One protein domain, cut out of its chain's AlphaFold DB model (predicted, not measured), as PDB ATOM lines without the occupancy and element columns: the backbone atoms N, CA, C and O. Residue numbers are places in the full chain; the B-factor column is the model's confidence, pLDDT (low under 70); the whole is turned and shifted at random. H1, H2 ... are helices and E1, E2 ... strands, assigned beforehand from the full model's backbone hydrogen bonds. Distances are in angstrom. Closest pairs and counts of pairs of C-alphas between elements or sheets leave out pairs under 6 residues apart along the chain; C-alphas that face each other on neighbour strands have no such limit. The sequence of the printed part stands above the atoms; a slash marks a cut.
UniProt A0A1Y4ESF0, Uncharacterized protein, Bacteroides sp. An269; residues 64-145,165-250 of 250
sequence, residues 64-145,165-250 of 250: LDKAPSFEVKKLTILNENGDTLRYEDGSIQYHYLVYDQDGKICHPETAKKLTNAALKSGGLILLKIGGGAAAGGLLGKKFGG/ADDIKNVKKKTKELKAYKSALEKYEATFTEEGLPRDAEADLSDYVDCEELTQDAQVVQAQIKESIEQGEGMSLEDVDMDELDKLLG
ATOM      1  N   LEU A  64     137.945  93.182 200.870       75.12
ATOM      2  CA  LEU A  64     138.506  91.961 201.450       75.12
ATOM      3  C   LEU A  64     137.435  90.913 201.778       75.12
ATOM      4  O   LEU A  64     137.669  89.729 201.558       75.12
ATOM      5  N   ASP A  65     136.269  91.352 202.253       72.00
ATOM      6  CA  ASP A  65     135.168  90.476 202.672       72.00
ATOM      7  C   ASP A  65     134.300  89.973 201.503       72.00
ATOM      8  O   ASP A  65     133.515  89.039 201.682       72.00
ATOM      9  N   LYS A  66     134.329  90.651 200.346       73.06
ATOM     10  CA  LYS A  66     133.373  90.422 199.243       73.06
ATOM     11  C   LYS A  66     134.003  90.252 197.867       73.06
ATOM     12  O   LYS A  66     133.252  90.067 196.912       73.06
ATOM     13  N   ALA A  67     135.328  90.331 197.741       72.31
ATOM     14  CA  ALA A  67     135.993  90.024 196.481       72.31
ATOM     15  C   ALA A  67     135.571  88.624 196.003       72.31
ATOM     16  O   ALA A  67     135.534  87.697 196.814       72.31
ATOM     17  N   PRO A  68     135.229  88.468 194.715       79.38
ATOM     18  CA  PRO A  68     134.827  87.178 194.193       79.38
ATOM     19  C   PRO A  68     136.017  86.212 194.195       79.38
ATOM     20  O   PRO A  68     137.167  86.612 193.992       79.38
ATOM     21  N   SER A  69     135.724  84.932 194.379       79.06
ATOM     22  CA  SER A  69     136.651  83.836 194.122       79.06
ATOM     23  C   SER A  69     135.946  82.774 193.305       79.06
ATOM     24  O   SER A  69     134.739  82.572 193.466       79.06
ATOM     25  N   PHE A  70     136.716  82.106 192.456       87.50
ATOM     26  CA  PHE A  70     136.203  81.107 191.539       87.50
ATOM     27  C   PHE A  70     137.080  79.863 191.556       87.50
ATOM     28  O   PHE A  70     138.297  79.953 191.733       87.50
ATOM     29  N   GLU A  71     136.453  78.719 191.327       91.38
ATOM     30  CA  GLU A  71     137.110  77.431 191.135       91.38
ATOM     31  C   GLU A  71     136.442  76.667 189.994       91.38
ATOM     32  O   GLU A  71     135.281  76.910 189.678       91.38
ATOM     33  N   VAL A  72     137.168  75.758 189.348       94.19
ATOM     34  CA  VAL A  72     136.601  74.897 188.302       94.19
ATOM     35  C   VAL A  72     136.314  73.532 188.909       94.19
ATOM     36  O   VAL A  72     137.187  72.946 189.552       94.19
ATOM     37  N   LYS A  73     135.104  73.020 188.688       93.94
ATOM     38  CA  LYS A  73     134.705  71.670 189.100       93.94
ATOM     39  C   LYS A  73     134.295  70.852 187.895       93.94
ATOM     40  O   LYS A  73     133.762  71.385 186.920       93.94
ATOM     41  N   LYS A  74     134.512  69.548 187.994       94.69
ATOM     42  CA  LYS A  74     134.106  68.574 186.992       94.69
ATOM     43  C   LYS A  74     132.695  68.103 187.320       94.69
ATOM     44  O   LYS A  74     132.405  67.682 188.433       94.69
ATOM     45  N   LEU A  75     131.797  68.190 186.355       95.00
ATOM     46  CA  LEU A  75     130.377  67.941 186.526       95.00
ATOM     47  C   LEU A  75     129.908  66.842 185.577       95.00
ATOM     48  O   LEU A  75     130.130  66.893 184.366       95.00
ATOM     49  N   THR A  76     129.196  65.879 186.149       94.19
ATOM     50  CA  THR A  76     128.371  64.925 185.414       94.19
ATOM     51  C   THR A  76     126.939  65.447 185.381       94.19
ATOM     52  O   THR A  76     126.316  65.624 186.429       94.19
ATOM     53  N   ILE A  77     126.404  65.702 184.188       91.38
ATOM     54  CA  ILE A  77     125.038  66.211 184.029       91.38
ATOM     55  C   ILE A  77     124.066  65.045 183.837       91.38
ATOM     56  O   ILE A  77     124.313  64.144 183.027       91.38
ATOM     57  N   LEU A  78     122.956  65.072 184.577       92.06
ATOM     58  CA  LEU A  78     121.834  64.149 184.412       92.06
ATOM     59  C   LEU A  78     120.757  64.765 183.512       92.06
ATOM     60  O   LEU A  78     120.410  65.941 183.652       92.06
ATOM     61  N   ASN A  79     120.231  63.974 182.579       89.62
ATOM     62  CA  ASN A  79     119.100  64.358 181.739       89.62
ATOM     63  C   ASN A  79     117.766  64.271 182.512       89.62
ATOM     64  O   ASN A  79     117.724  63.904 183.682       89.62
ATOM     65  N   GLU A  80     116.651  64.574 181.845       88.00
ATOM     66  CA  GLU A  80     115.310  64.562 182.461       88.00
ATOM     67  C   GLU A  80     114.865  63.187 182.987       88.00
ATOM     68  O   GLU A  80     113.998  63.110 183.856       88.00
ATOM     69  N   ASN A  81     115.467  62.105 182.489       88.56
ATOM     70  CA  ASN A  81     115.197  60.741 182.939       88.56
ATOM     71  C   ASN A  81     116.105  60.317 184.109       88.56
ATOM     72  O   ASN A  81     115.940  59.218 184.636       88.56
ATOM     73  N   GLY A  82     117.049  61.171 184.521       86.75
ATOM     74  CA  GLY A  82     118.060  60.873 185.537       86.75
ATOM     75  C   GLY A  82     119.286  60.129 184.999       86.75
ATOM     76  O   GLY A  82     120.121  59.690 185.788       86.75
ATOM     77  N   ASP A  83     119.420  59.988 183.677       90.44
ATOM     78  CA  ASP A  83     120.564  59.323 183.057       90.44
ATOM     79  C   ASP A  83     121.704  60.309 182.789       90.44
ATOM     80  O   ASP A  83     121.494  61.451 182.377       90.44
ATOM     81  N   THR A  84     122.939  59.841 182.958       92.31
ATOM     82  CA  THR A  84     124.149  60.593 182.617       92.31
ATOM     83  C   THR A  84     124.227  60.897 181.122       92.31
ATOM     84  O   THR A  84     124.075  59.992 180.297       92.31
ATOM     85  N   LEU A  85     124.556  62.144 180.773       88.12
ATOM     86  CA  LEU A  85     124.901  62.506 179.398       88.12
ATOM     87  C   LEU A  85     126.169  61.770 178.939       88.12
ATOM     88  O   LEU A  85     127.174  61.703 179.652       88.12
ATOM     89  N   ARG A  86     126.108  61.186 177.742       90.31
ATOM     90  CA  ARG A  86     127.171  60.359 177.162       90.31
ATOM     91  C   ARG A  86     127.392  60.717 175.699       90.31
ATOM     92  O   ARG A  86     126.447  61.087 175.006       90.31
ATOM     93  N   TYR A  87     128.629  60.549 175.245       85.69
ATOM     94  CA  TYR A  87     128.979  60.605 173.831       85.69
ATOM     95  C   TYR A  87     128.464  59.366 173.081       85.69
ATOM     96  O   TYR A  87     128.045  58.378 173.690       85.69
ATOM     97  N   GLU A  88     128.512  59.402 171.746       87.25
ATOM     98  CA  GLU A  88     128.052  58.296 170.890       87.25
ATOM     99  C   GLU A  88     128.799  56.976 171.144       87.25
ATOM    100  O   GLU A  88     128.229  55.899 170.980       87.25
ATOM    101  N   ASP A  89     130.056  57.048 171.588       87.19
ATOM    102  CA  ASP A  89     130.876  55.887 171.949       87.19
ATOM    103  C   ASP A  89     130.533  55.290 173.333       87.19
ATOM    104  O   ASP A  89     131.120  54.291 173.752       87.19
ATOM    105  N   GLY A  90     129.571  55.885 174.047       85.81
ATOM    106  CA  GLY A  90     129.118  55.468 175.371       85.81
ATOM    107  C   GLY A  90     129.943  56.019 176.538       85.81
ATOM    108  O   GLY A  90     129.595  55.751 177.695       85.81
ATOM    109  N   SER A  91     131.002  56.793 176.287       86.88
ATOM    110  CA  SER A  91     131.776  57.467 177.335       86.88
ATOM    111  C   SER A  91     130.986  58.616 177.981       86.88
ATOM    112  O   SER A  91     130.047  59.155 177.396       86.88
ATOM    113  N   ILE A  92     131.307  58.953 179.236       89.62
ATOM    114  CA  ILE A  92     130.611  60.013 179.986       89.62
ATOM    115  C   ILE A  92     131.034  61.382 179.454       89.62
ATOM    116  O   ILE A  92     132.224  61.659 179.320       89.62
ATOM    117  N   GLN A  93     130.051  62.248 179.218       90.12
ATOM    118  CA  GLN A  93     130.284  63.635 178.851       90.12
ATOM    119  C   GLN A  93     130.478  64.482 180.113       90.12
ATOM    120  O   GLN A  93     129.521  64.821 180.810       90.12
ATOM    121  N   TYR A  94     131.735  64.803 180.417       91.56
ATOM    122  CA  TYR A  94     132.087  65.658 181.548       91.56
ATOM    123  C   TYR A  94     132.076  67.134 181.155       91.56
ATOM    124  O   TYR A  94     132.645  67.515 180.132       91.56
ATOM    125  N   HIS A  95     131.482  67.958 182.013       93.69
ATOM    126  CA  HIS A  95     131.483  69.412 181.901       93.69
ATOM    127  C   HIS A  95     132.374  70.007 182.988       93.69
ATOM    128  O   HIS A  95     132.210  69.695 184.160       93.69
ATOM    129  N   TYR A  96     133.303  70.878 182.631       95.12
ATOM    130  CA  TYR A  96     134.128  71.619 183.574       95.12
ATOM    131  C   TYR A  96     133.514  73.000 183.725       95.12
ATOM    132  O   TYR A  96     133.571  73.787 182.793       95.12
ATOM    133  N   LEU A  97     132.879  73.279 184.861       95.06
ATOM    134  CA  LEU A  97     132.153  74.530 185.079       95.06
ATOM    135  C   LEU A  97     132.830  75.372 186.154       95.06
ATOM    136  O   LEU A  97     133.415  74.842 187.101       95.06
ATOM    137  N   VAL A  98     132.724  76.690 186.007       94.06
ATOM    138  CA  VAL A  98     133.210  77.655 186.993       94.06
ATOM    139  C   VAL A  98     132.187  77.763 188.122       94.06
ATOM    140  O   VAL A  98     131.005  77.982 187.878       94.06
ATOM    141  N   TYR A  99     132.647  77.628 189.359       89.75
ATOM    142  CA  TYR A  99     131.868  77.790 190.579       89.75
ATOM    143  C   TYR A  99     132.335  79.024 191.341       89.75
ATOM    144  O   TYR A  99     133.532  79.312 191.393       89.75
ATOM    145  N   ASP A 100     131.393  79.755 191.927       85.75
ATOM    146  CA  ASP A 100     131.687  80.852 192.842       85.75
ATOM    147  C   ASP A 100     131.936  80.364 194.283       85.75
ATOM    148  O   ASP A 100     131.787  79.189 194.619       85.75
ATOM    149  N   GLN A 101     132.311  81.297 195.160       79.94
ATOM    150  CA  GLN A 101     132.554  81.045 196.587       79.94
ATOM    151  C   GLN A 101     131.344  80.499 197.363       79.94
ATOM    152  O   GLN A 101     131.517  79.935 198.443       79.94
ATOM    153  N   ASP A 102     130.132  80.703 196.841       80.62
ATOM    154  CA  ASP A 102     128.879  80.243 197.436       80.62
ATOM    155  C   ASP A 102     128.497  78.842 196.900       80.62
ATOM    156  O   ASP A 102     127.468  78.282 197.286       80.62
ATOM    157  N   GLY A 103     129.336  78.247 196.040       83.62
ATOM    158  CA  GLY A 103     129.133  76.927 195.451       83.62
ATOM    159  C   GLY A 103     128.116  76.915 194.310       83.62
ATOM    160  O   GLY A 103     127.608  75.844 193.973       83.62
ATOM    161  N   LYS A 104     127.811  78.076 193.716       87.69
ATOM    162  CA  LYS A 104     126.933  78.186 192.548       87.69
ATOM    163  C   LYS A 104     127.725  78.182 191.250       87.69
ATOM    164  O   LYS A 104     128.818  78.738 191.182       87.69
ATOM    165  N   ILE A 105     127.129  77.624 190.201       89.06
ATOM    166  CA  ILE A 105     127.681  77.700 188.846       89.06
ATOM    167  C   ILE A 105     127.629  79.154 188.370       89.06
ATOM    168  O   ILE A 105     126.571  79.783 188.361       89.06
ATOM    169  N   CYS A 106     128.779  79.669 187.950       88.25
ATOM    170  CA  CYS A 106     128.940  81.003 187.402       88.25
ATOM    171  C   CYS A 106     129.321  80.911 185.923       88.25
ATOM    172  O   CYS A 106     130.243  80.189 185.545       88.25
ATOM    173  N   HIS A 107     128.630  81.666 185.075       91.19
ATOM    174  CA  HIS A 107     128.974  81.756 183.664       91.19
ATOM    175  C   HIS A 107     130.376  82.384 183.513       91.19
ATOM    176  O   HIS A 107     130.640  83.413 184.148       91.19
ATOM    177  N   PRO A 108     131.276  81.831 182.677       89.69
ATOM    178  CA  PRO A 108     132.671  82.275 182.594       89.69
ATOM    179  C   PRO A 108     132.813  83.764 182.247       89.69
ATOM    180  O   PRO A 108     133.599  84.474 182.878       89.69
ATOM    181  N   GLU A 109     131.982  84.287 181.337       87.19
ATOM    182  CA  GLU A 109     131.988  85.720 181.012       87.19
ATOM    183  C   GLU A 109     131.570  86.586 182.218       87.19
ATOM    184  O   GLU A 109     132.138  87.656 182.459       87.19
ATOM    185  N   THR A 110     130.604  86.120 183.017       84.19
ATOM    186  CA  THR A 110     130.193  86.806 184.249       84.19
ATOM    187  C   THR A 110     131.316  86.767 185.280       84.19
ATOM    188  O   THR A 110     131.638  87.804 185.863       84.19
ATOM    189  N   ALA A 111     131.967  85.616 185.470       86.25
ATOM    190  CA  ALA A 111     133.122  85.483 186.356       86.25
ATOM    191  C   ALA A 111     134.252  86.448 185.955       86.25
ATOM    192  O   ALA A 111     134.842  87.121 186.807       86.25
ATOM    193  N   LYS A 112     134.496  86.608 184.649       85.50
ATOM    194  CA  LYS A 112     135.470  87.561 184.100       85.50
ATOM    195  C   LYS A 112     135.085  89.013 184.375       85.50
ATOM    196  O   LYS A 112     135.922  89.782 184.852       85.50
ATOM    197  N   LYS A 113     133.822  89.392 184.150       80.56
ATOM    198  CA  LYS A 113     133.287  90.731 184.470       80.56
ATOM    199  C   LYS A 113     133.426  91.057 185.961       80.56
ATOM    200  O   LYS A 113     133.962  92.110 186.310       80.56
ATOM    201  N   LEU A 114     133.026  90.131 186.836       78.81
ATOM    202  CA  LEU A 114     133.158  90.255 188.292       78.81
ATOM    203  C   LEU A 114     134.625  90.415 188.717       78.81
ATOM    204  O   LEU A 114     134.951  91.295 189.518       78.81
ATOM    205  N   THR A 115     135.517  89.609 188.140       82.94
ATOM    206  CA  THR A 115     136.961  89.672 188.405       82.94
ATOM    207  C   THR A 115     137.549  91.011 187.962       82.94
ATOM    208  O   THR A 115     138.253  91.653 188.741       82.94
ATOM    209  N   ASN A 116     137.226  91.488 186.754       79.94
ATOM    210  CA  ASN A 116     137.681  92.786 186.246       79.94
ATOM    211  C   ASN A 116     137.190  93.944 187.132       79.94
ATOM    212  O   ASN A 116     137.975  94.823 187.497       79.94
ATOM    213  N   ALA A 117     135.919  93.934 187.541       75.25
ATOM    214  CA  ALA A 117     135.373  94.937 188.456       75.25
ATOM    215  C   ALA A 117     136.100  94.934 189.815       75.25
ATOM    216  O   ALA A 117     136.394  95.991 190.387       75.25
ATOM    217  N   ALA A 118     136.446  93.749 190.326       77.81
ATOM    218  CA  ALA A 118     137.132  93.610 191.605       77.81
ATOM    219  C   ALA A 118     138.591  94.066 191.503       77.81
ATOM    220  O   ALA A 118     139.068  94.785 192.380       77.81
ATOM    221  N   LEU A 119     139.277  93.735 190.407       79.19
ATOM    222  CA  LEU A 119     140.630  94.209 190.110       79.19
ATOM    223  C   LEU A 119     140.695  95.735 190.040       79.19
ATOM    224  O   LEU A 119     141.566  96.329 190.676       79.19
ATOM    225  N   LYS A 120     139.743  96.382 189.353       75.75
ATOM    226  CA  LYS A 120     139.634  97.852 189.330       75.75
ATOM    227  C   LYS A 120     139.464  98.427 190.727       75.75
ATOM    228  O   LYS A 120     140.165  99.362 191.102       75.75
ATOM    229  N   SER A 121     138.573  97.835 191.517       70.50
ATOM    230  CA  SER A 121     138.318  98.268 192.893       70.50
ATOM    231  C   SER A 121     139.571  98.148 193.766       70.50
ATOM    232  O   SER A 121     139.941  99.097 194.455       70.50
ATOM    233  N   GLY A 122     140.269  97.012 193.695       73.88
ATOM    234  CA  GLY A 122     141.526  96.785 194.409       73.88
ATOM    235  C   GLY A 122     142.629  97.753 193.977       73.88
ATOM    236  O   GLY A 122     143.304  98.325 194.831       73.88
ATOM    237  N   GLY A 123     142.765  98.008 192.673       75.12
ATOM    238  CA  GLY A 123     143.696  98.998 192.127       75.12
ATOM    239  C   GLY A 123     143.423 100.412 192.642       75.12
ATOM    240  O   GLY A 123     144.342 101.079 193.114       75.12
ATOM    241  N   LEU A 124     142.159 100.845 192.655       71.19
ATOM    242  CA  LEU A 124     141.758 102.146 193.208       71.19
ATOM    243  C   LEU A 124     142.078 102.266 194.703       71.19
ATOM    244  O   LEU A 124     142.586 103.300 195.147       71.19
ATOM    245  N   ILE A 125     141.823 101.207 195.479       72.88
ATOM    246  CA  ILE A 125     142.169 101.157 196.904       72.88
ATOM    247  C   ILE A 125     143.688 101.296 197.077       72.88
ATOM    248  O   ILE A 125     144.138 102.147 197.843       72.88
ATOM    249  N   LEU A 126     144.488 100.519 196.339       73.44
ATOM    250  CA  LEU A 126     145.953 100.554 196.425       73.44
ATOM    251  C   LEU A 126     146.547 101.893 195.989       73.44
ATOM    252  O   LEU A 126     147.438 102.398 196.671       73.44
ATOM    253  N   LEU A 127     146.049 102.495 194.907       69.75
ATOM    254  CA  LEU A 127     146.520 103.804 194.456       69.75
ATOM    255  C   LEU A 127     146.271 104.875 195.516       69.75
ATOM    256  O   LEU A 127     147.156 105.680 195.775       69.75
ATOM    257  N   LYS A 128     145.098 104.876 196.156       63.91
ATOM    258  CA  LYS A 128     144.771 105.857 197.199       63.91
ATOM    259  C   LYS A 128     145.628 105.698 198.459       63.91
ATOM    260  O   LYS A 128     145.872 106.676 199.159       63.91
ATOM    261  N   ILE A 129     146.067 104.476 198.754       66.44
ATOM    262  CA  ILE A 129     146.944 104.171 199.892       66.44
ATOM    263  C   ILE A 129     148.406 104.521 199.574       66.44
ATOM    264  O   ILE A 129     149.113 105.038 200.435       66.44
ATOM    265  N   GLY A 130     148.874 104.205 198.362       54.88
ATOM    266  CA  GLY A 130     150.274 104.360 197.950       54.88
ATOM    267  C   GLY A 130     150.616 105.729 197.356       54.88
ATOM    268  O   GLY A 130     151.755 106.177 197.455       54.88
ATOM    269  N   GLY A 131     149.640 106.414 196.764       50.84
ATOM    270  CA  GLY A 131     149.739 107.782 196.275       50.84
ATOM    271  C   GLY A 131     148.894 108.686 197.158       50.84
ATOM    272  O   GLY A 131     147.668 108.633 197.102       50.84
ATOM    273  N   GLY A 132     149.535 109.529 197.972       42.66
ATOM    274  CA  GLY A 132     148.836 110.573 198.730       42.66
ATOM    275  C   GLY A 132     147.913 111.421 197.837       42.66
ATOM    276  O   GLY A 132     148.001 111.355 196.612       42.66
ATOM    277  N   ALA A 133     147.046 112.235 198.451       39.84
ATOM    278  CA  ALA A 133     145.896 112.957 197.870       39.84
ATOM    279  C   ALA A 133     146.029 113.577 196.449       39.84
ATOM    280  O   ALA A 133     145.019 113.856 195.812       39.84
ATOM    281  N   ALA A 134     147.238 113.758 195.918       40.75
ATOM    282  CA  ALA A 134     147.527 114.205 194.558       40.75
ATOM    283  C   ALA A 134     147.274 113.160 193.441       40.75
ATOM    284  O   ALA A 134     147.103 113.550 192.285       40.75
ATOM    285  N   ALA A 135     147.226 111.851 193.731       40.00
ATOM    286  CA  ALA A 135     147.103 110.812 192.692       40.00
ATOM    287  C   ALA A 135     145.670 110.601 192.155       40.00
ATOM    288  O   ALA A 135     145.497 110.124 191.032       40.00
ATOM    289  N   GLY A 136     144.641 111.016 192.903       39.22
ATOM    290  CA  GLY A 136     143.241 110.915 192.463       39.22
ATOM    291  C   GLY A 136     142.930 111.737 191.203       39.22
ATOM    292  O   GLY A 136     142.066 111.362 190.416       39.22
ATOM    293  N   GLY A 137     143.684 112.816 190.956       39.09
ATOM    294  CA  GLY A 137     143.509 113.678 189.782       39.09
ATOM    295  C   GLY A 137     144.087 113.125 188.473       39.09
ATOM    296  O   GLY A 137     143.716 113.600 187.400       39.09
ATOM    297  N   LEU A 138     144.981 112.127 188.522       40.19
ATOM    298  CA  LEU A 138     145.655 111.611 187.321       40.19
ATOM    299  C   LEU A 138     144.907 110.458 186.638       40.19
ATOM    300  O   LEU A 138     144.988 110.340 185.413       40.19
ATOM    301  N   LEU A 139     144.124 109.663 187.373       42.69
ATOM    302  CA  LEU A 139     143.349 108.570 186.771       42.69
ATOM    303  C   LEU A 139     142.110 109.049 186.011       42.69
ATOM    304  O   LEU A 139     141.819 108.519 184.938       42.69
ATOM    305  N   GLY A 140     141.433 110.099 186.492       42.44
ATOM    306  CA  GLY A 140     140.242 110.647 185.829       42.44
ATOM    307  C   GLY A 140     140.495 111.136 184.397       42.44
ATOM    308  O   GLY A 140     139.560 111.248 183.610       42.44
ATOM    309  N   LYS A 141     141.761 111.392 184.036       39.97
ATOM    310  CA  LYS A 141     142.158 111.917 182.723       39.97
ATOM    311  C   LYS A 141     142.757 110.875 181.775       39.97
ATOM    312  O   LYS A 141     142.845 111.156 180.583       39.97
ATOM    313  N   LYS A 142     143.210 109.719 182.279       42.22
ATOM    314  CA  LYS A 142     143.982 108.746 181.480       42.22
ATOM    315  C   LYS A 142     143.286 107.396 181.292       42.22
ATOM    316  O   LYS A 142     143.465 106.791 180.243       42.22
ATOM    317  N   PHE A 143     142.429 106.993 182.230       38.22
ATOM    318  CA  PHE A 143     141.595 105.788 182.108       38.22
ATOM    319  C   PHE A 143     140.199 106.058 181.557       38.22
ATOM    320  O   PHE A 143     139.474 105.137 181.192       38.22
ATOM    321  N   GLY A 144     139.839 107.333 181.436       36.88
ATOM    322  CA  GLY A 144     138.627 107.761 180.777       36.88
ATOM    323  C   GLY A 144     138.932 108.682 179.615       36.88
ATOM    324  O   GLY A 144     139.226 109.858 179.807       36.88
ATOM    325  N   GLY A 145     138.725 108.196 178.390       39.34
ATOM    326  CA  GLY A 145     138.282 109.089 177.316       39.34
ATOM    327  C   GLY A 145     136.998 109.829 177.731       39.34
ATOM    328  O   GLY A 145     136.483 109.635 178.828       39.34
ATOM    329  N   ALA A 165     148.726  98.596 208.264       71.81
ATOM    330  CA  ALA A 165     149.683  97.965 207.352       71.81
ATOM    331  C   ALA A 165     149.242  96.546 206.930       71.81
ATOM    332  O   ALA A 165     149.472  96.140 205.788       71.81
ATOM    333  N   ASP A 166     148.558  95.823 207.825       77.00
ATOM    334  CA  ASP A 166     148.002  94.497 207.549       77.00
ATOM    335  C   ASP A 166     146.832  94.552 206.562       77.00
ATOM    336  O   ASP A 166     146.780  93.738 205.638       77.00
ATOM    337  N   ASP A 167     145.943  95.545 206.667       75.50
ATOM    338  CA  ASP A 167     144.862  95.744 205.692       75.50
ATOM    339  C   ASP A 167     145.427  96.018 204.297       75.50
ATOM    340  O   ASP A 167     144.990  95.421 203.315       75.50
ATOM    341  N   ILE A 168     146.455  96.867 204.204       76.69
ATOM    342  CA  ILE A 168     147.130  97.186 202.938       76.69
ATOM    343  C   ILE A 168     147.744  95.920 202.329       76.69
ATOM    344  O   ILE A 168     147.581  95.650 201.135       76.69
ATOM    345  N   LYS A 169     148.429  95.113 203.147       82.38
ATOM    346  CA  LYS A 169     149.022  93.840 202.721       82.38
ATOM    347  C   LYS A 169     147.957  92.858 202.234       82.38
ATOM    348  O   LYS A 169     148.151  92.215 201.202       82.38
ATOM    349  N   ASN A 170     146.836  92.763 202.940       83.88
ATOM    350  CA  ASN A 170     145.729  91.890 202.566       83.88
ATOM    351  C   ASN A 170     145.059  92.352 201.269       83.88
ATOM    352  O   ASN A 170     144.757  91.509 200.427       83.88
ATOM    353  N   VAL A 171     144.898  93.664 201.054       80.81
ATOM    354  CA  VAL A 171     144.371  94.201 199.788       80.81
ATOM    355  C   VAL A 171     145.305  93.824 198.642       80.81
ATOM    356  O   VAL A 171     144.846  93.254 197.658       80.81
ATOM    357  N   LYS A 172     146.623  94.033 198.793       85.38
ATOM    358  CA  LYS A 172     147.613  93.605 197.787       85.38
ATOM    359  C   LYS A 172     147.519  92.111 197.488       85.38
ATOM    360  O   LYS A 172     147.542  91.719 196.324       85.38
ATOM    361  N   LYS A 173     147.414  91.277 198.528       88.31
ATOM    362  CA  LYS A 173     147.284  89.823 198.382       88.31
ATOM    363  C   LYS A 173     146.020  89.461 197.603       88.31
ATOM    364  O   LYS A 173     146.120  88.743 196.615       88.31
ATOM    365  N   LYS A 174     144.862  90.007 197.983       84.56
ATOM    366  CA  LYS A 174     143.597  89.762 197.278       84.56
ATOM    367  C   LYS A 174     143.612  90.259 195.837       84.56
ATOM    368  O   LYS A 174     143.139  89.556 194.955       84.56
ATOM    369  N   THR A 175     144.231  91.402 195.555       82.75
ATOM    370  CA  THR A 175     144.418  91.873 194.177       82.75
ATOM    371  C   THR A 175     145.326  90.938 193.363       82.75
ATOM    372  O   THR A 175     145.023  90.674 192.202       82.75
ATOM    373  N   LYS A 176     146.392  90.375 193.957       88.38
ATOM    374  CA  LYS A 176     147.227  89.343 193.305       88.38
ATOM    375  C   LYS A 176     146.438  88.058 193.026       88.38
ATOM    376  O   LYS A 176     146.569  87.498 191.942       88.38
ATOM    377  N   GLU A 177     145.598  87.619 193.960       90.00
ATOM    378  CA  GLU A 177     144.719  86.454 193.773       90.00
ATOM    379  C   GLU A 177     143.713  86.677 192.636       90.00
ATOM    380  O   GLU A 177     143.610  85.845 191.741       90.00
ATOM    381  N   LEU A 178     143.054  87.839 192.589       87.25
ATOM    382  CA  LEU A 178     142.147  88.197 191.492       87.25
ATOM    383  C   LEU A 178     142.857  88.230 190.129       87.25
ATOM    384  O   LEU A 178     142.267  87.861 189.116       87.25
ATOM    385  N   LYS A 179     144.134  88.640 190.088       89.25
ATOM    386  CA  LYS A 179     144.939  88.612 188.859       89.25
ATOM    387  C   LYS A 179     145.180  87.173 188.402       89.25
ATOM    388  O   LYS A 179     145.023  86.881 187.220       89.25
ATOM    389  N   ALA A 180     145.508  86.281 189.336       89.19
ATOM    390  CA  ALA A 180     145.643  84.858 189.044       89.19
ATOM    391  C   ALA A 180     144.318  84.253 188.552       89.19
ATOM    392  O   ALA A 180     144.331  83.509 187.574       89.19
ATOM    393  N   TYR A 181     143.178  84.627 189.149       88.81
ATOM    394  CA  TYR A 181     141.859  84.195 188.678       88.81
ATOM    395  C   TYR A 181     141.549  84.684 187.267       88.81
ATOM    396  O   TYR A 181     141.066  83.896 186.460       88.81
ATOM    397  N   LYS A 182     141.882  85.934 186.923       89.25
ATOM    398  CA  LYS A 182     141.720  86.424 185.546       89.25
ATOM    399  C   LYS A 182     142.505  85.566 184.551       89.25
ATOM    400  O   LYS A 182     141.935  85.119 183.563       89.25
ATOM    401  N   SER A 183     143.775  85.279 184.835       89.19
ATOM    402  CA  SER A 183     144.589  84.417 183.969       89.19
ATOM    403  C   SER A 183     144.086  82.971 183.914       89.19
ATOM    404  O   SER A 183     144.165  82.338 182.865       89.19
ATOM    405  N   ALA A 184     143.557  82.435 185.018       89.50
ATOM    406  CA  ALA A 184     142.944  81.108 185.038       89.50
ATOM    407  C   ALA A 184     141.662  81.060 184.191       89.50
ATOM    408  O   ALA A 184     141.478  80.112 183.436       89.50
ATOM    409  N   LEU A 185     140.821  82.100 184.248       90.31
ATOM    410  CA  LEU A 185     139.626  82.225 183.406       90.31
ATOM    411  C   LEU A 185     139.983  82.352 181.918       90.31
ATOM    412  O   LEU A 185     139.335  81.733 181.086       90.31
ATOM    413  N   GLU A 186     141.042  83.088 181.571       89.81
ATOM    414  CA  GLU A 186     141.526  83.179 180.183       89.81
ATOM    415  C   GLU A 186     142.017  81.822 179.653       89.81
ATOM    416  O   GLU A 186     141.707  81.451 178.521       89.81
ATOM    417  N   LYS A 187     142.741  81.047 180.475       89.06
ATOM    418  CA  LYS A 187     143.124  79.667 180.130       89.06
ATOM    419  C   LYS A 187     141.904  78.762 179.987       89.06
ATOM    420  O   LYS A 187     141.816  78.013 179.023       89.06
ATOM    421  N   TYR A 188     140.960  78.856 180.921       91.00
ATOM    422  CA  TYR A 188     139.704  78.116 180.868       91.00
ATOM    423  C   TYR A 188     138.950  78.398 179.559       91.00
ATOM    424  O   TYR A 188     138.571  77.460 178.871       91.00
ATOM    425  N   GLU A 189     138.802  79.667 179.159       90.62
ATOM    426  CA  GLU A 189     138.116  80.062 177.915       90.62
ATOM    427  C   GLU A 189     138.812  79.519 176.652       90.62
ATOM    428  O   GLU A 189     138.149  79.268 175.638       90.62
ATOM    429  N   ALA A 190     140.133  79.315 176.708       90.50
ATOM    430  CA  ALA A 190     140.916  78.711 175.632       90.50
ATOM    431  C   ALA A 190     140.754  77.181 175.554       90.50
ATOM    432  O   ALA A 190     140.792  76.627 174.456       90.50
ATOM    433  N   THR A 191     140.547  76.507 176.688       89.88
ATOM    434  CA  THR A 191     140.410  75.042 176.765       89.88
ATOM    435  C   THR A 191     138.963  74.578 176.591       89.88
ATOM    436  O   THR A 191     138.716  73.561 175.943       89.88
ATOM    437  N   PHE A 192     137.998  75.326 177.132       93.94
ATOM    438  CA  PHE A 192     136.597  74.920 177.226       93.94
ATOM    439  C   PHE A 192     135.644  75.868 176.496       93.94
ATOM    440  O   PHE A 192     135.912  77.054 176.291       93.94
ATOM    441  N   THR A 193     134.503  75.322 176.087       91.31
ATOM    442  CA  THR A 193     133.342  76.075 175.619       91.31
ATOM    443  C   THR A 193     132.646  76.781 176.788       91.31
ATOM    444  O   THR A 193     132.945  76.539 177.957       91.31
ATOM    445  N   GLU A 194     131.682  77.647 176.477       86.06
ATOM    446  CA  GLU A 194     130.857  78.334 177.484       86.06
ATOM    447  C   GLU A 194     130.075  77.346 178.368       86.06
ATOM    448  O   GLU A 194     129.924  77.569 179.565       86.06
ATOM    449  N   GLU A 195     129.692  76.202 177.798       84.50
ATOM    450  CA  GLU A 195     129.019  75.092 178.485       84.50
ATOM    451  C   GLU A 195     129.988  74.176 179.260       84.50
ATOM    452  O   GLU A 195     129.581  73.136 179.779       84.50
ATOM    453  N   GLY A 196     131.285  74.501 179.302       89.00
ATOM    454  CA  GLY A 196     132.296  73.725 180.025       89.00
ATOM    455  C   GLY A 196     132.775  72.456 179.323       89.00
ATOM    456  O   GLY A 196     133.400  71.605 179.951       89.00
ATOM    457  N   LEU A 197     132.493  72.289 178.031       91.75
ATOM    458  CA  LEU A 197     133.001  71.147 177.267       91.75
ATOM    459  C   LEU A 197     134.397  71.447 176.726       91.75
ATOM    460  O   LEU A 197     134.622  72.570 176.274       91.75
ATOM    461  N   PRO A 198     135.332  70.481 176.707       90.75
ATOM    462  CA  PRO A 198     136.602  70.664 176.015       90.75
ATOM    463  C   PRO A 198     136.361  71.071 174.556       90.75
ATOM    464  O   PRO A 198     135.528  70.476 173.869       90.75
ATOM    465  N   ARG A 199     137.059  72.107 174.079       88.81
ATOM    466  CA  ARG A 199     136.937  72.579 172.687       88.81
ATOM    467  C   ARG A 199     137.516  71.593 171.678       88.81
ATOM    468  O   ARG A 199     137.092  71.591 170.526       88.81
ATOM    469  N   ASP A 200     138.480  70.798 172.122       86.31
ATOM    470  CA  ASP A 200     139.159  69.770 171.345       86.31
ATOM    471  C   ASP A 200     139.120  68.447 172.124       86.31
ATOM    472  O   ASP A 200     139.209  68.445 173.354       86.31
ATOM    473  N   ALA A 201     138.982  67.327 171.417       79.00
ATOM    474  CA  ALA A 201     139.034  65.995 172.016       79.00
ATOM    475  C   ALA A 201     140.420  65.678 172.607       79.00
ATOM    476  O   ALA A 201     140.523  64.887 173.542       79.00
ATOM    477  N   GLU A 202     141.472  66.316 172.088       83.50
ATOM    478  CA  GLU A 202     142.858  66.217 172.553       83.50
ATOM    479  C   GLU A 202     143.261  67.391 173.461       83.50
ATOM    480  O   GLU A 202     144.449  67.594 173.719       83.50
ATOM    481  N   ALA A 203     142.298  68.189 173.942       84.06
ATOM    482  CA  ALA A 203     142.587  69.305 174.835       84.06
ATOM    483  C   ALA A 203     143.384  68.839 176.065       84.06
ATOM    484  O   ALA A 203     143.054  67.834 176.696       84.06
ATOM    485  N   ASP A 204     144.426  69.592 176.427       84.81
ATOM    486  CA  ASP A 204     145.204  69.309 177.629       84.81
ATOM    487  C   ASP A 204     144.373  69.629 178.880       84.81
ATOM    488  O   ASP A 204     144.077  70.790 179.175       84.81
ATOM    489  N   LEU A 205     143.987  68.577 179.604       86.81
ATOM    490  CA  LEU A 205     143.205  68.661 180.838       86.81
ATOM    491  C   LEU A 205     144.060  68.451 182.095       86.81
ATOM    492  O   LEU A 205     143.505  68.268 183.176       86.81
ATOM    493  N   SER A 206     145.393  68.478 181.980       87.94
ATOM    494  CA  SER A 206     146.308  68.205 183.098       87.94
ATOM    495  C   SER A 206     146.083  69.136 184.295       87.94
ATOM    496  O   SER A 206     146.196  68.699 185.435       87.94
ATOM    497  N   ASP A 207     145.686  70.389 184.048       85.12
ATOM    498  CA  ASP A 207     145.366  71.376 185.091       85.12
ATOM    499  C   ASP A 207     144.031  71.089 185.827       85.12
ATOM    500  O   ASP A 207     143.739  71.731 186.835       85.12
ATOM    501  N   TYR A 208     143.223  70.134 185.349       87.38
ATOM    502  CA  TYR A 208     141.854  69.866 185.822       87.38
ATOM    503  C   TYR A 208     141.634  68.423 186.308       87.38
ATOM    504  O   TYR A 208     140.502  68.025 186.584       87.38
ATOM    505  N   VAL A 209     142.700  67.625 186.420       85.44
ATOM    506  CA  VAL A 209     142.617  66.206 186.824       85.44
ATOM    507  C   VAL A 209     142.130  66.010 188.260       85.44
ATOM    508  O   VAL A 209     141.431  65.040 188.532       85.44
ATOM    509  N   ASP A 210     142.454  66.952 189.147       86.81
ATOM    510  CA  ASP A 210     142.103  66.916 190.571       86.81
ATOM    511  C   ASP A 210     140.884  67.801 190.898       86.81
ATOM    512  O   ASP A 210     140.637  68.130 192.062       86.81
ATOM    513  N   CYS A 211     140.125  68.226 189.881       89.56
ATOM    514  CA  CYS A 211     138.891  68.976 190.092       89.56
ATOM    515  C   CYS A 211     137.889  68.148 190.904       89.56
ATOM    516  O   CYS A 211     137.685  66.962 190.646       89.56
ATOM    517  N   GLU A 212     137.205  68.804 191.844       92.19
ATOM    518  CA  GLU A 212     136.085  68.193 192.556       92.19
ATOM    519  C   GLU A 212     135.042  67.686 191.551       92.19
ATOM    520  O   GLU A 212     134.654  68.413 190.631       92.19
ATOM    521  N   GLU A 213     134.598  66.441 191.732       91.88
ATOM    522  CA  GLU A 213     133.574  65.822 190.898       91.88
ATOM    523  C   GLU A 213     132.194  65.960 191.537       91.88
ATOM    524  O   GLU A 213     131.959  65.523 192.665       91.88
ATOM    525  N   LEU A 214     131.265  66.538 190.783       92.50
ATOM    526  CA  LEU A 214     129.875  66.719 191.172       92.50
ATOM    527  C   LEU A 214     128.938  66.045 190.166       92.50
ATOM    528  O   LEU A 214     129.299  65.786 189.015       92.50
ATOM    529  N   THR A 215     127.694  65.840 190.591       93.62
ATOM    530  CA  THR A 215     126.596  65.392 189.728       93.62
ATOM    531  C   THR A 215     125.384  66.281 189.965       93.62
ATOM    532  O   THR A 215     124.985  66.471 191.114       93.62
ATOM    533  N   GLN A 216     124.806  66.836 188.897       92.56
ATOM    534  CA  GLN A 216     123.618  67.695 188.976       92.56
ATOM    535  C   GLN A 216     122.685  67.484 187.782       92.56
ATOM    536  O   GLN A 216     123.115  67.104 186.692       92.56
ATOM    537  N   ASP A 217     121.404  67.778 187.985       92.62
ATOM    538  CA  ASP A 217     120.398  67.746 186.924       92.62
ATOM    539  C   ASP A 217     120.594  68.906 185.938       92.62
ATOM    540  O   ASP A 217     120.838  70.048 186.341       92.62
ATOM    541  N   ALA A 218     120.401  68.645 184.642       89.81
ATOM    542  CA  ALA A 218     120.550  69.643 183.580       89.81
ATOM    543  C   ALA A 218     119.717  70.912 183.827       89.81
ATOM    544  O   ALA A 218     120.174  72.020 183.555       89.81
ATOM    545  N   GLN A 219     118.515  70.766 184.393       89.12
ATOM    546  CA  GLN A 219     117.637  71.897 184.707       89.12
ATOM    547  C   GLN A 219     118.221  72.804 185.800       89.12
ATOM    548  O   GLN A 219     118.107  74.027 185.715       89.12
ATOM    549  N   VAL A 220     118.884  72.223 186.806       90.81
ATOM    550  CA  VAL A 220     119.543  72.964 187.894       90.81
ATOM    551  C   VAL A 220     120.775  73.700 187.370       90.81
ATOM    552  O   VAL A 220     121.002  74.854 187.735       90.81
ATOM    553  N   VAL A 221     121.534  73.060 186.480       90.62
ATOM    554  CA  VAL A 221     122.699  73.659 185.814       90.62
ATOM    555  C   VAL A 221     122.280  74.855 184.960       90.62
ATOM    556  O   VAL A 221     122.780  75.959 185.161       90.62
ATOM    557  N   GLN A 222     121.303  74.672 184.067       89.38
ATOM    558  CA  GLN A 222     120.804  75.742 183.197       89.38
ATOM    559  C   GLN A 222     120.221  76.914 183.992       89.38
ATOM    560  O   GLN A 222     120.442  78.070 183.632       89.38
ATOM    561  N   ALA A 223     119.503  76.639 185.086       89.56
ATOM    562  CA  ALA A 223     118.956  77.685 185.944       89.56
ATOM    563  C   ALA A 223     120.058  78.541 186.590       89.56
ATOM    564  O   ALA A 223     119.950  79.765 186.580       89.56
ATOM    565  N   GLN A 224     121.127  77.919 187.099       89.19
ATOM    566  CA  GLN A 224     122.254  78.643 187.698       89.19
ATOM    567  C   GLN A 224     123.068  79.420 186.661       89.19
ATOM    568  O   GLN A 224     123.415  80.574 186.903       89.19
ATOM    569  N   ILE A 225     123.315  78.837 185.482       87.38
ATOM    570  CA  ILE A 225     123.977  79.545 184.375       87.38
ATOM    571  C   ILE A 225     123.162  80.782 183.990       87.38
ATOM    572  O   ILE A 225     123.716  81.874 183.894       87.38
ATOM    573  N   LYS A 226     121.841  80.640 183.838       87.19
ATOM    574  CA  LYS A 226     120.954  81.761 183.517       87.19
ATOM    575  C   LYS A 226     120.961  82.834 184.608       87.19
ATOM    576  O   LYS A 226     121.126  84.003 184.278       87.19
ATOM    577  N   GLU A 227     120.840  82.447 185.880       84.75
ATOM    578  CA  GLU A 227     120.940  83.373 187.022       84.75
ATOM    579  C   GLU A 227     122.272  84.140 186.977       84.75
ATOM    580  O   GLU A 227     122.307  85.360 187.138       84.75
ATOM    581  N   SER A 228     123.374  83.448 186.679       79.25
ATOM    582  CA  SER A 228     124.687  84.071 186.558       79.25
ATOM    583  C   SER A 228     124.814  84.982 185.335       79.25
ATOM    584  O   SER A 228     125.523  85.988 185.414       79.25
ATOM    585  N   ILE A 229     124.184  84.669 184.204       77.56
ATOM    586  CA  ILE A 229     124.171  85.554 183.032       77.56
ATOM    587  C   ILE A 229     123.377  86.818 183.350       77.56
ATOM    588  O   ILE A 229     123.907  87.906 183.152       77.56
ATOM    589  N   GLU A 230     122.174  86.690 183.919       77.94
ATOM    590  CA  GLU A 230     121.333  87.820 184.348       77.94
ATOM    591  C   GLU A 230     122.064  88.707 185.365       77.94
ATOM    592  O   GLU A 230     121.993  89.932 185.310       77.94
ATOM    593  N   GLN A 231     122.842  88.104 186.264       69.19
ATOM    594  CA  GLN A 231     123.728  88.850 187.150       69.19
ATOM    595  C   GLN A 231     124.812  89.609 186.368       69.19
ATOM    596  O   GLN A 231     125.153  90.728 186.737       69.19
ATOM    597  N   GLY A 232     125.349  88.985 185.317       61.44
ATOM    598  CA  GLY A 232     126.299  89.510 184.333       61.44
ATOM    599  C   GLY A 232     125.798  90.709 183.521       61.44
ATOM    600  O   GLY A 232     126.605  91.494 183.007       61.44
ATOM    601  N   GLU A 233     124.480  90.841 183.369       64.25
ATOM    602  CA  GLU A 233     123.852  91.872 182.550       64.25
ATOM    603  C   GLU A 233     124.053  93.266 183.164       64.25
ATOM    604  O   GLU A 233     123.895  93.498 184.359       64.25
ATOM    605  N   GLY A 234     124.455  94.226 182.327       54.00
ATOM    606  CA  GLY A 234     124.751  95.595 182.761       54.00
ATOM    607  C   GLY A 234     126.162  95.815 183.321       54.00
ATOM    608  O   GLY A 234     126.541  96.966 183.537       54.00
ATOM    609  N   MET A 235     126.977  94.768 183.497       61.16
ATOM    610  CA  MET A 235     128.411  94.926 183.772       61.16
ATOM    611  C   MET A 235     129.206  95.156 182.485       61.16
ATOM    612  O   MET A 235     129.090  94.393 181.522       61.16
ATOM    613  N   SER A 236     130.070  96.174 182.481       55.59
ATOM    614  CA  SER A 236     131.014  96.373 181.384       55.59
ATOM    615  C   SER A 236     132.187  95.398 181.501       55.59
ATOM    616  O   SER A 236     132.784  95.223 182.563       55.59
ATOM    617  N   LEU A 237     132.556  94.780 180.377       57.56
ATOM    618  CA  LEU A 237     133.771  93.967 180.248       57.56
ATOM    619  C   LEU A 237     134.982  94.867 179.958       57.56
ATOM    620  O   LEU A 237     135.846  94.556 179.154       57.56
ATOM    621  N   GLU A 238     135.023  96.050 180.559       63.12
ATOM    622  CA  GLU A 238     136.165  96.932 180.383       63.12
ATOM    623  C   GLU A 238     137.386  96.314 181.060       63.12
ATOM    624  O   GLU A 238     137.399  96.106 182.280       63.12
ATOM    625  N   ASP A 239     138.418  96.074 180.265       62.81
ATOM    626  CA  ASP A 239     139.661  95.518 180.757       62.81
ATOM    627  C   ASP A 239     140.371  96.428 181.760       62.81
ATOM    628  O   ASP A 239     140.203  97.650 181.805       62.81
ATOM    629  N   VAL A 240     141.162  95.777 182.605       66.44
ATOM    630  CA  VAL A 240     142.031  96.418 183.586       66.44
ATOM    631  C   VAL A 240     143.422  96.514 182.986       66.44
ATOM    632  O   VAL A 240     143.930  95.519 182.468       66.44
ATOM    633  N   ASP A 241     144.043  97.688 183.073       75.69
ATOM    634  CA  ASP A 241     145.455  97.854 182.728       75.69
ATOM    635  C   ASP A 241     146.310  97.142 183.780       75.69
ATOM    636  O   ASP A 241     146.453  97.581 184.927       75.69
ATOM    637  N   MET A 242     146.829  95.983 183.385       78.88
ATOM    638  CA  MET A 242     147.606  95.115 184.261       78.88
ATOM    639  C   MET A 242     148.994  95.692 184.559       78.88
ATOM    640  O   MET A 242     149.531  95.414 185.630       78.88
ATOM    641  N   ASP A 243     149.545  96.528 183.673       75.81
ATOM    642  CA  ASP A 243     150.857  97.152 183.862       75.81
ATOM    643  C   ASP A 243     150.800  98.228 184.950       75.81
ATOM    644  O   ASP A 243     151.733  98.394 185.740       75.81
ATOM    645  N   GLU A 244     149.707  98.994 185.002       73.44
ATOM    646  CA  GLU A 244     149.482  99.935 186.096       73.44
ATOM    647  C   GLU A 244     149.201  99.207 187.410       73.44
ATOM    648  O   GLU A 244     149.761  99.568 188.451       73.44
ATOM    649  N   LEU A 245     148.397  98.143 187.361       77.56
ATOM    650  CA  LEU A 245     148.103  97.345 188.544       77.56
ATOM    651  C   LEU A 245     149.375  96.729 189.147       77.56
ATOM    652  O   LEU A 245     149.545  96.747 190.366       77.56
ATOM    653  N   ASP A 246     150.305  96.254 188.317       80.19
ATOM    654  CA  ASP A 246     151.576  95.684 188.776       80.19
ATOM    655  C   ASP A 246     152.464  96.707 189.486       80.19
ATOM    656  O   ASP A 246     153.052  96.399 190.525       80.19
ATOM    657  N   LYS A 247     152.490  97.955 189.008       78.88
ATOM    658  CA  LYS A 247     153.211  99.048 189.685       78.88
ATOM    659  C   LYS A 247     152.661  99.324 191.083       78.88
ATOM    660  O   LYS A 247     153.424  99.673 191.981       78.88
ATOM    661  N   LEU A 248     151.349  99.174 191.279       71.50
ATOM    662  CA  LEU A 248     150.695  99.366 192.579       71.50
ATOM    663  C   LEU A 248     150.913  98.186 193.528       71.50
ATOM    664  O   LEU A 248     151.006  98.355 194.752       71.50
ATOM    665  N   LEU A 249     150.987  96.982 192.970       77.44
ATOM    666  CA  LEU A 249     151.207  95.767 193.736       77.44
ATOM    667  C   LEU A 249     152.608  95.735 194.353       77.44
ATOM    668  O   LEU A 249     152.715  95.359 195.529       77.44
ATOM    669  N   GLY A 250     153.617  96.245 193.642       64.44
ATOM    670  CA  GLY A 250     155.010  96.236 194.092       64.44
ATOM    671  C   GLY A 250     155.638  94.849 194.030       64.44
ATOM    672  O   GLY A 250     155.000  93.857 194.481       64.44
TER     673      GLY A 250
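Overview. This is residues 64 to 145 and 165 to 250 of the 250 residues of an uncharacterized protein of Bacteroides sp. An269 (UniProt A0A1Y4ESF0). A rod-shaped model has a small, strongly twisted three-stranded sheet toward one end and the long helices H1 and H3 side by side toward the other, with short H5 packed on H1. H4 covers one face of the sheet. The 168 printed residues, with five named helices and three named strands, run E1 E2 H1 H2 H3 E3 H4 H5; the mixed sheet has the order E2 E1 E3, and the class is mixed, helices and strands. The whole is only just loose, close to compact, with a radius of gyration of the C-alphas of 18.9 A and spans of 64 by 31 by 31 A.

Arrangement. E1, residues 70 to 78, bends by 56 degrees at residue 74 and forms an antiparallel hairpin with E2, residues 94 to 100; N 75 and O 95 are 2.7 A apart. H1, residues 108 to 130, is the hub; it touches H3, residues 165 to 191, at a shallow tilt of 27 degrees, opposite ways, with closest C-alphas Gly 122 and Thr 175 at 5.7 A. H2, residues 136 to 142, is close to H1 but not clearly touching, at 7.1 A between C-alphas 128 and 136. E3, residues 213 to 217, is parallel to E1, with N 76 and O 214 within hydrogen-bond range at 2.9 A. H4, residues 218 to 232, is on the sheet at a height of 10.8 A, making two layers, helix over sheet. H5, residues 242 to 249, touches H1, with closest C-alphas Gly 123 and Leu 245 at 5.9 A. Every O i to N i+4 pair is within range in H1, H3, H4 and H5; H2 has 0 of 3, and 1 of 4 O i to N i+3 pairs.

Along the chain. E1 begins at C-alpha 70 (136.203, 81.107, 191.539). H1 is 32.1 A long and H3 39.3 A. H5 ends at C-alpha 249 (151.207, 95.767, 193.736).

Size, cuts and confidence. Residues 146 to 164 are not printed, a gap of 34.0 A between C-alphas 145 and 165. Links E1 to E2 and H3 to E3 are long. Residues 127 to 145, 231 to 240 and 250 are under pLDDT 70.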